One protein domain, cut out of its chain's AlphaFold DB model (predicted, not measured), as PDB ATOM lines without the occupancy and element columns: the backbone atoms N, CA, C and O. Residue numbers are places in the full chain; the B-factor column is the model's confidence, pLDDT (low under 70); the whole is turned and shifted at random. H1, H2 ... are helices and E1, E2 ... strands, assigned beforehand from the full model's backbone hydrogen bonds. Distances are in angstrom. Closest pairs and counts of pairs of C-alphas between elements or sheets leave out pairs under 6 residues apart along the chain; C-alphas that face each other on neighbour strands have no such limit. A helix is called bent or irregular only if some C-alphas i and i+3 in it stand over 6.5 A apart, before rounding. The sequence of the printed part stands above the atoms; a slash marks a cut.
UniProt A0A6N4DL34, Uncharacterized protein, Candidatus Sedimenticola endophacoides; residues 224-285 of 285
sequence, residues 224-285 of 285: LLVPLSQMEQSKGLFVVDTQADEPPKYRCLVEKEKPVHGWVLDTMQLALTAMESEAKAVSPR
ATOM      1  N   LEU A 224      18.711  -7.850  26.843       91.94
ATOM      2  CA  LEU A 224      18.960  -7.033  28.021       91.94
ATOM      3  C   LEU A 224      17.633  -6.533  28.589       91.94
ATOM      4  O   LEU A 224      16.707  -6.198  27.850       91.94
ATOM      5  N   LEU A 225      17.551  -6.489  29.917       92.88
ATOM      6  CA  LEU A 225      16.492  -5.779  30.624       92.88
ATOM      7  C   LEU A 225      17.100  -4.530  31.235       92.88
ATOM      8  O   LEU A 225      17.850  -4.611  32.206       92.88
ATOM      9  N   VAL A 226      16.777  -3.385  30.650       91.75
ATOM     10  CA  VAL A 226      17.228  -2.083  31.137       91.75
ATOM     11  C   VAL A 226      16.122  -1.507  32.021       91.75
ATOM     12  O   VAL A 226      14.966  -1.522  31.603       91.75
ATOM     13  N   PRO A 227      16.401  -1.030  33.244       91.25
ATOM     14  CA  PRO A 227      15.381  -0.380  34.067       91.25
ATOM     15  C   PRO A 227      14.691   0.767  33.316       91.25
ATOM     16  O   PRO A 227      15.357   1.521  32.610       91.25
ATOM     17  N   LEU A 228      13.376   0.958  33.496       88.50
ATOM     18  CA  LEU A 228      12.662   2.069  32.834       88.50
ATOM     19  C   LEU A 228      13.219   3.453  33.200       88.50
ATOM     20  O   LEU A 228      13.146   4.370  32.389       88.50
ATOM     21  N   SER A 229      13.841   3.601  34.372       85.94
ATOM     22  CA  SER A 229      14.552   4.829  34.757       85.94
ATOM     23  C   SER A 229      15.733   5.171  33.839       85.94
ATOM     24  O   SER A 229      16.167   6.317  33.801       85.94
ATOM     25  N   GLN A 230      16.246   4.195  33.090       85.94
ATOM     26  CA  GLN A 230      17.339   4.325  32.124       85.94
ATOM     27  C   GLN A 230      16.836   4.156  30.680       85.94
ATOM     28  O   GLN A 230      17.609   3.856  29.773       85.94
ATOM     29  N   MET A 231      15.533   4.347  30.441       81.56
ATOM     30  CA  MET A 231      14.905   4.117  29.138       81.56
ATOM     31  C   MET A 231      15.546   4.930  27.996       81.56
ATOM     32  O   MET A 231      15.642   4.423  26.880       81.56
ATOM     33  N   GLU A 232      16.012   6.155  28.258       82.06
ATOM     34  CA  GLU A 232      16.681   7.002  27.252       82.06
ATOM     35  C   GLU A 232      18.049   6.457  26.807       82.06
ATOM     36  O   GLU A 232      18.549   6.808  25.744       82.06
ATOM     37  N   GLN A 233      18.651   5.563  27.596       81.12
ATOM     38  CA  GLN A 233      19.937   4.933  27.285       81.12
ATOM     39  C   GLN A 233      19.771   3.624  26.500       81.12
ATOM     40  O   GLN A 233      20.751   3.085  25.988       81.12
ATOM     41  N   SER A 234      18.543   3.102  26.392       82.69
ATOM     42  CA  SER A 234      18.244   1.864  25.674       82.69
ATOM     43  C   SER A 234      17.576   2.140  24.332       82.69
ATOM     44  O   SER A 234      16.668   2.964  24.211       82.69
ATOM     45  N   LYS A 235      17.986   1.365  23.324       82.56
ATOM     46  CA  LYS A 235      17.349   1.322  22.001       82.56
ATOM     47  C   LYS A 235      16.263   0.243  21.914       82.56
ATOM     48  O   LYS A 235      15.775  -0.054  20.826       82.56
ATOM     49  N   GLY A 236      15.880  -0.349  23.047       86.31
ATOM     50  CA  GLY A 236      14.859  -1.382  23.106       86.31
ATOM     51  C   GLY A 236      13.488  -0.878  22.651       86.31
ATOM     52  O   GLY A 236      13.039   0.212  23.012       86.31
ATOM     53  N   LEU A 237      12.818  -1.708  21.851       89.38
ATOM     54  CA  LEU A 237      11.519  -1.404  21.246       89.38
ATOM     55  C   LEU A 237      10.333  -1.789  22.131       89.38
ATOM     56  O   LEU A 237       9.205  -1.404  21.830       89.38
ATOM     57  N   PHE A 238      10.568  -2.554  23.196       92.69
ATOM     58  CA  PHE A 238       9.520  -3.116  24.036       92.69
ATOM     59  C   PHE A 238       9.627  -2.601  25.467       92.69
ATOM     60  O   PHE A 238      10.716  -2.516  26.034       92.69
ATOM     61  N   VAL A 239       8.478  -2.297  26.059       93.25
ATOM     62  CA  VAL A 239       8.327  -1.856  27.443       93.25
ATOM     63  C   VAL A 239       7.549  -2.914  28.212       93.25
ATOM     64  O   VAL A 239       6.562  -3.464  27.722       93.25
ATOM     65  N   VAL A 240       8.013  -3.196  29.423       94.25
ATOM     66  CA  VAL A 240       7.393  -4.105  30.379       94.25
ATOM     67  C   VAL A 240       6.997  -3.290  31.594       94.25
ATOM     68  O   VAL A 240       7.872  -2.823  32.319       94.25
ATOM     69  N   ASP A 241       5.698  -3.131  31.815       92.81
ATOM     70  CA  ASP A 241       5.158  -2.604  33.065       92.81
ATOM     71  C   ASP A 241       4.989  -3.764  34.051       92.81
ATOM     72  O   ASP A 241       4.256  -4.714  33.781       92.81
ATOM     73  N   THR A 242       5.686  -3.715  35.186       92.12
ATOM     74  CA  THR A 242       5.620  -4.793  36.184       92.12
ATOM     75  C   THR A 242       4.403  -4.705  37.102       92.12
ATOM     76  O   THR A 242       4.187  -5.629  37.888       92.12
ATOM     77  N   GLN A 243       3.621  -3.624  37.031       91.25
ATOM     78  CA  GLN A 243       2.360  -3.462  37.764       91.25
ATOM     79  C   GLN A 243       1.142  -3.895  36.936       91.25
ATOM     80  O   GLN A 243       0.114  -4.279  37.505       91.25
ATOM     81  N   ALA A 244       1.260  -3.882  35.607       91.69
ATOM     82  CA  ALA A 244       0.215  -4.337  34.703       91.69
ATOM     83  C   ALA A 244       0.107  -5.871  34.674       91.69
ATOM     84  O   ALA A 244       1.094  -6.594  34.796       91.69
ATOM     85  N   ASP A 245      -1.103  -6.387  34.458       94.50
ATOM     86  CA  ASP A 245      -1.324  -7.810  34.173       94.50
ATOM     87  C   ASP A 245      -1.222  -8.085  32.666       94.50
ATOM     88  O   ASP A 245      -2.140  -8.595  32.030       94.50
ATOM     89  N   GLU A 246      -0.105  -7.674  32.068       93.12
ATOM     90  CA  GLU A 246       0.063  -7.665  30.618       93.12
ATOM     91  C   GLU A 246       1.472  -8.108  30.181       93.12
ATOM     92  O   GLU A 246       2.446  -7.939  30.929       93.12
ATOM     93  N   PRO A 247       1.606  -8.673  28.964       93.62
ATOM     94  CA  PRO A 247       2.902  -8.944  28.343       93.62
ATOM     95  C   PRO A 247       3.631  -7.643  27.950       93.62
ATOM     96  O   PRO A 247       3.032  -6.565  27.983       93.62
ATOM     97  N   PRO A 248       4.905  -7.722  27.505       94.00
ATOM     98  CA  PRO A 248       5.586  -6.574  26.914       94.00
ATOM     99  C   PRO A 248       4.790  -5.959  25.756       94.00
ATOM    100  O   PRO A 248       4.238  -6.677  24.920       94.00
ATOM    101  N   LYS A 249       4.800  -4.627  25.669       91.44
ATOM    102  CA  LYS A 249       4.167  -3.854  24.590       91.44
ATOM    103  C   LYS A 249       5.208  -3.053  23.822       91.44
ATOM    104  O   LYS A 249       6.268  -2.728  24.354       91.44
ATOM    105  N   TYR A 250       4.907  -2.712  22.571       89.94
ATOM    106  CA  TYR A 250       5.751  -1.790  21.814       89.94
ATOM    107  C   TYR A 250       5.802  -0.428  22.501       89.94
ATOM    108  O   TYR A 250       4.769   0.124  22.872       89.94
ATOM    109  N   ARG A 251       7.007   0.135  22.613       86.44
ATOM    110  CA  ARG A 251       7.267   1.443  23.226       86.44
ATOM    111  C   ARG A 251       6.447   2.558  22.575       86.44
ATOM    112  O   ARG A 251       6.002   3.453  23.279       86.44
ATOM    113  N   CYS A 252       6.207   2.484  21.263       84.44
ATOM    114  CA  CYS A 252       5.391   3.464  20.540       84.44
ATOM    115  C   CYS A 252       3.902   3.441  20.916       84.44
ATOM    116  O   CYS A 252       3.239   4.451  20.743       84.44
ATOM    117  N   LEU A 253       3.386   2.329  21.450       83.44
ATOM    118  CA  LEU A 253       1.976   2.188  21.837       83.44
ATOM    119  C   LEU A 253       1.707   2.637  23.283       83.44
ATOM    120  O   LEU A 253       0.569   2.603  23.747       83.44
ATOM    121  N   VAL A 254       2.745   3.036  24.022       79.88
ATOM    122  CA  VAL A 254       2.633   3.529  25.400       79.88
ATOM    123  C   VAL A 254       2.379   5.041  25.350       79.88
ATOM    124  O   VAL A 254       3.274   5.848  25.580       79.88
ATOM    125  N   GLU A 255       1.162   5.428  24.958       59.94
ATOM    126  CA  GLU A 255       0.835   6.824  24.611       59.94
ATOM    127  C   GLU A 255       0.280   7.666  25.775       59.94
ATOM    128  O   GLU A 255       0.347   8.892  25.709       59.94
ATOM    129  N   LYS A 256      -0.281   7.054  26.832       55.78
ATOM    130  CA  LYS A 256      -1.112   7.792  27.814       55.78
ATOM    131  C   LYS A 256      -0.632   7.748  29.264       55.78
ATOM    132  O   LYS A 256      -0.755   8.751  29.957       55.78
ATOM    133  N   GLU A 257      -0.019   6.653  29.706       62.56
ATOM    134  CA  GLU A 257       0.569   6.536  31.046       62.56
ATOM    135  C   GLU A 257       1.942   5.881  30.924       62.56
ATOM    136  O   GLU A 257       2.067   4.743  30.472       62.56
ATOM    137  N   LYS A 258       2.997   6.626  31.273       70.19
ATOM    138  CA  LYS A 258       4.354   6.082  31.262       70.19
ATOM    139  C   LYS A 258       4.508   5.172  32.483       70.19
ATOM    140  O   LYS A 258       4.413   5.679  33.602       70.19
ATOM    141  N   PRO A 259       4.763   3.866  32.304       77.38
ATOM    142  CA  PRO A 259       4.966   2.978  33.434       77.38
ATOM    143  C   PRO A 259       6.174   3.445  34.247       77.38
ATOM    144  O   PRO A 259       7.240   3.733  33.703       77.38
ATOM    145  N   VAL A 260       5.991   3.532  35.564       79.62
ATOM    146  CA  VAL A 260       7.034   3.982  36.502       79.62
ATOM    147  C   VAL A 260       7.942   2.818  36.902       79.62
ATOM    148  O   VAL A 260       9.136   2.994  37.150       79.62
ATOM    149  N   HIS A 261       7.386   1.607  36.952       85.38
ATOM    150  CA  HIS A 261       8.075   0.410  37.414       85.38
ATOM    151  C   HIS A 261       8.113  -0.651  36.324       85.38
ATOM    152  O   HIS A 261       7.082  -1.097  35.832       85.38
ATOM    153  N   GLY A 262       9.323  -1.085  35.981       89.75
ATOM    154  CA  GLY A 262       9.514  -2.160  35.024       89.75
ATOM    155  C   GLY A 262      10.775  -2.022  34.196       89.75
ATOM    156  O   GLY A 262      11.777  -1.468  34.661       89.75
ATOM    157  N   TRP A 263      10.727  -2.554  32.977       92.69
ATOM    158  CA  TRP A 263      11.910  -2.784  32.152       92.69
ATOM    159  C   TRP A 263      11.687  -2.370  30.701       92.69
ATOM    160  O   TRP A 263      10.614  -2.572  30.141       92.69
ATOM    161  N   VAL A 264      12.732  -1.860  30.066       92.94
ATOM    162  CA  VAL A 264      12.882  -1.884  28.616       92.94
ATOM    163  C   VAL A 264      13.493  -3.229  28.243       92.94
ATOM    164  O   VAL A 264      14.559  -3.601  28.738       92.94
ATOM    165  N   LEU A 265      12.800  -3.966  27.381       93.31
ATOM    166  CA  LEU A 265      13.276  -5.222  26.821       93.31
ATOM    167  C   LEU A 265      14.033  -4.914  25.526       93.31
ATOM    168  O   LEU A 265      13.441  -4.660  24.471       93.31
ATOM    169  N   ASP A 266      15.359  -4.923  25.626       91.44
ATOM    170  CA  ASP A 266      16.256  -4.647  24.513       91.44
ATOM    171  C   ASP A 266      16.611  -5.947  23.784       91.44
ATOM    172  O   ASP A 266      17.245  -6.854  24.332       91.44
ATOM    173  N   THR A 267      16.159  -6.033  22.533       90.69
ATOM    174  CA  THR A 267      16.353  -7.178  21.634       90.69
ATOM    175  C   THR A 267      17.280  -6.843  20.465       90.69
ATOM    176  O   THR A 267      17.404  -7.640  19.537       90.69
ATOM    177  N   MET A 268      17.967  -5.694  20.488       86.94
ATOM    178  CA  MET A 268      18.773  -5.223  19.356       86.94
ATOM    179  C   MET A 268      19.885  -6.211  18.982       86.94
ATOM    180  O   MET A 268      20.039  -6.564  17.814       86.94
ATOM    181  N   GLN A 269      20.631  -6.714  19.969       84.62
ATOM    182  CA  GLN A 269      21.705  -7.684  19.727       84.62
ATOM    183  C   GLN A 269      21.169  -9.010  19.169       84.62
ATOM    184  O   GLN A 269      21.799  -9.640  18.313       84.62
ATOM    185  N   LEU A 270      19.984  -9.425  19.624       86.00
ATOM    186  CA  LEU A 270      19.293 -10.586  19.082       86.00
ATOM    187  C   LEU A 270      18.936 -10.380  17.601       86.00
ATOM    188  O   LEU A 270      19.258 -11.246  16.788       86.00
ATOM    189  N   ALA A 271      18.340  -9.237  17.253       83.31
ATOM    190  CA  ALA A 271      17.952  -8.909  15.881       83.31
ATOM    191  C   ALA A 271      19.160  -8.880  14.931       83.31
ATOM    192  O   ALA A 271      19.127  -9.520  13.884       83.31
ATOM    193  N   LEU A 272      20.259  -8.230  15.335       83.06
ATOM    194  CA  LEU A 272      21.495  -8.190  14.546       83.06
ATOM    195  C   LEU A 272      22.028  -9.592  14.250       83.06
ATOM    196  O   LEU A 272      22.336  -9.918  13.106       83.06
ATOM    197  N   THR A 273      22.071 -10.461  15.263       82.50
ATOM    198  CA  THR A 273      22.611 -11.809  15.051       82.50
ATOM    199  C   THR A 273      21.685 -12.682  14.197       82.50
ATOM    200  O   THR A 273      22.158 -13.559  13.476       82.50
ATOM    201  N   ALA A 274      20.366 -12.471  14.276       80.12
ATOM    202  CA  ALA A 274      19.409 -13.157  13.412       80.12
ATOM    203  C   ALA A 274      19.615 -12.753  11.943       80.12
ATOM    204  O   ALA A 274      19.768 -13.632  11.094       80.12
ATOM    205  N   MET A 275      19.755 -11.452  11.667       77.19
ATOM    206  CA  MET A 275      20.037 -10.929  10.324       77.19
ATOM    207  C   MET A 275      21.353 -11.476   9.751       77.19
ATOM    208  O   MET A 275      21.401 -11.890   8.596       77.19
ATOM    209  N   GLU A 276      22.416 -11.549  10.558       76.38
ATOM    210  CA  GLU A 276      23.691 -12.148  10.137       76.38
ATOM    211  C   GLU A 276      23.567 -13.642   9.809       76.38
ATOM    212  O   GLU A 276      24.238 -14.142   8.903       76.38
ATOM    213  N   SER A 277      22.730 -14.376  10.549       74.19
ATOM    214  CA  SER A 277      22.504 -15.801  10.301       74.19
ATOM    215  C   SER A 277      21.694 -16.052   9.028       74.19
ATOM    216  O   SER A 277      22.025 -16.966   8.275       74.19
ATOM    217  N   GLU A 278      20.702 -15.207   8.739       69.31
ATOM    218  CA  GLU A 278      19.924 -15.259   7.497       69.31
ATOM    219  C   GLU A 278      20.777 -14.864   6.287       69.31
ATOM    220  O   GLU A 278      20.778 -15.572   5.282       69.31
ATOM    221  N   ALA A 279      21.592 -13.811   6.399       63.25
ATOM    222  CA  ALA A 279      22.502 -13.390   5.332       63.25
ATOM    223  C   ALA A 279      23.509 -14.494   4.946       63.25
ATOM    224  O   ALA A 279      23.807 -14.685   3.766       63.25
ATOM    225  N   LYS A 280      23.994 -15.268   5.928       63.56
ATOM    226  CA  LYS A 280      24.865 -16.434   5.696       63.56
ATOM    227  C   LYS A 280      24.130 -17.628   5.080       63.56
ATOM    228  O   LYS A 280      24.769 -18.422   4.401       63.56
ATOM    229  N   ALA A 281      22.824 -17.764   5.307       63.03
ATOM    230  CA  ALA A 281      22.007 -18.827   4.719       63.03
ATOM    231  C   ALA A 281      21.578 -18.523   3.269       63.03
ATOM    232  O   ALA A 281      21.367 -19.448   2.490       63.03
ATOM    233  N   VAL A 282      21.468 -17.239   2.906       60.28
ATOM    234  CA  VAL A 282      21.014 -16.759   1.583       60.28
ATOM    235  C   VAL A 282      22.174 -16.517   0.605       60.28
ATOM    236  O   VAL A 282      21.931 -16.205  -0.554       60.28
ATOM    237  N   SER A 283      23.432 -16.703   1.015       42.72
ATOM    238  CA  SER A 283      24.570 -16.791   0.086       42.72
ATOM    239  C   SER A 283      24.886 -18.262  -0.214       42.72
ATOM    240  O   SER A 283      25.618 -18.880   0.567       42.72
ATOM    241  N   PRO A 284      24.370 -18.863  -1.308       47.97
ATOM    242  CA  PRO A 284      24.915 -20.121  -1.783       47.97
ATOM    243  C   PRO A 284      26.315 -19.853  -2.341       47.97
ATOM    244  O   PRO A 284      26.549 -18.840  -3.002       47.97
ATOM    245  N   ARG A 285      27.243 -20.763  -2.043       42.94
ATOM    246  CA  ARG A 285      28.476 -20.900  -2.822       42.94
ATOM    247  C   ARG A 285      28.158 -21.284  -4.259       42.94
ATOM    248  O   ARG A 285      27.185 -22.052  -4.439       42.94
TER     249      ARG A 285
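Overview. This is residues 224 to 285 of the 285 residues of an uncharacterized protein of Candidatus Sedimenticola endophacoides (UniProt A0A6N4DL34). What would one see first? A small compact head, made of a three-stranded antiparallel sheet with the short helix H1 over one face and residues 242 to 261 looping round its E2 edge, runs on into a helical arm, H2. Residues 271 to 285, of which 271 to 281 belong to H2, stick out from the head. What is it made of? The printed part has 62 residues with two named helices and three named strands, along the chain E1, H1, E2, E3, H2; the sheet's order is E1, E3, E2, and the class is mixed, helices and strands. How compact is it? The whole is loose, with a radius of gyration of the C-alphas of 15.1 A and spans of 51 by 21 by 17 A, the arm making the length.

Along the chain. Where does the printed part begin? Strand E1, residues 224 to 227, 9.7 A long, begins at C-alpha 224 at (18.960, -7.033, 28.021). Helix H1, residues 228 to 233, 9.6 A, is irregular: C-alphas 229 and 232 are 8.1 A apart. What follows? Strand E2 is residues 238 to 241, 10.0 A, and strand E3 is residues 262 to 266, 12.7 A, from C-alpha 262 at (9.514, -2.160, 35.024). Helix H2, residues 268 to 281, 20.2 A, ends at C-alpha 281 at (22.007, -18.827, 4.719).

Arrangement. How do the strands pair? E1 and E3 are antiparallel at 146 degrees, with N 226 and O 264 within hydrogen-bond range at 2.9 A. E2 and E3 form an antiparallel hairpin at 165 degrees, with N 240 and O 263 2.8 A apart. Where is H1? It is on the sheet at a height over the sheet of 6.4 A, over E1 and along the strands, at 24 degrees to E1 on the local plane; its closest C-alphas to E3 are those of Leu 228 and Trp 263, 5.0 A. E1, H1 and E2 make a split strand-helix-strand unit, two strands running the same way with E3 between them, its crossover right-handed. And H2? It is not on the sheet and is apart from E1, H1 and E2. How are the helix backbones? In H2 every O i to N i+4 pair is within hydrogen-bond range; in H1 0 of 2 are, beside 2 of 3 O i to N i+3 pairs.

Size, cuts and confidence. How large is it? The two C-alphas farthest apart, those of Glu 257 and Arg 285, the chain's last residue, are 51.8 A apart; without the residues that stand free, the body spans 27 by 18 by 17 A. Which link is long? The link from E2 to E3 has 20 residues, and its residues 249 to 250 pair antiparallel with residues 238 to 239 of E2. Where is confidence low? The printed part has no cut, and pLDDT is under 70 at residues 255 to 257 and 278 to 285.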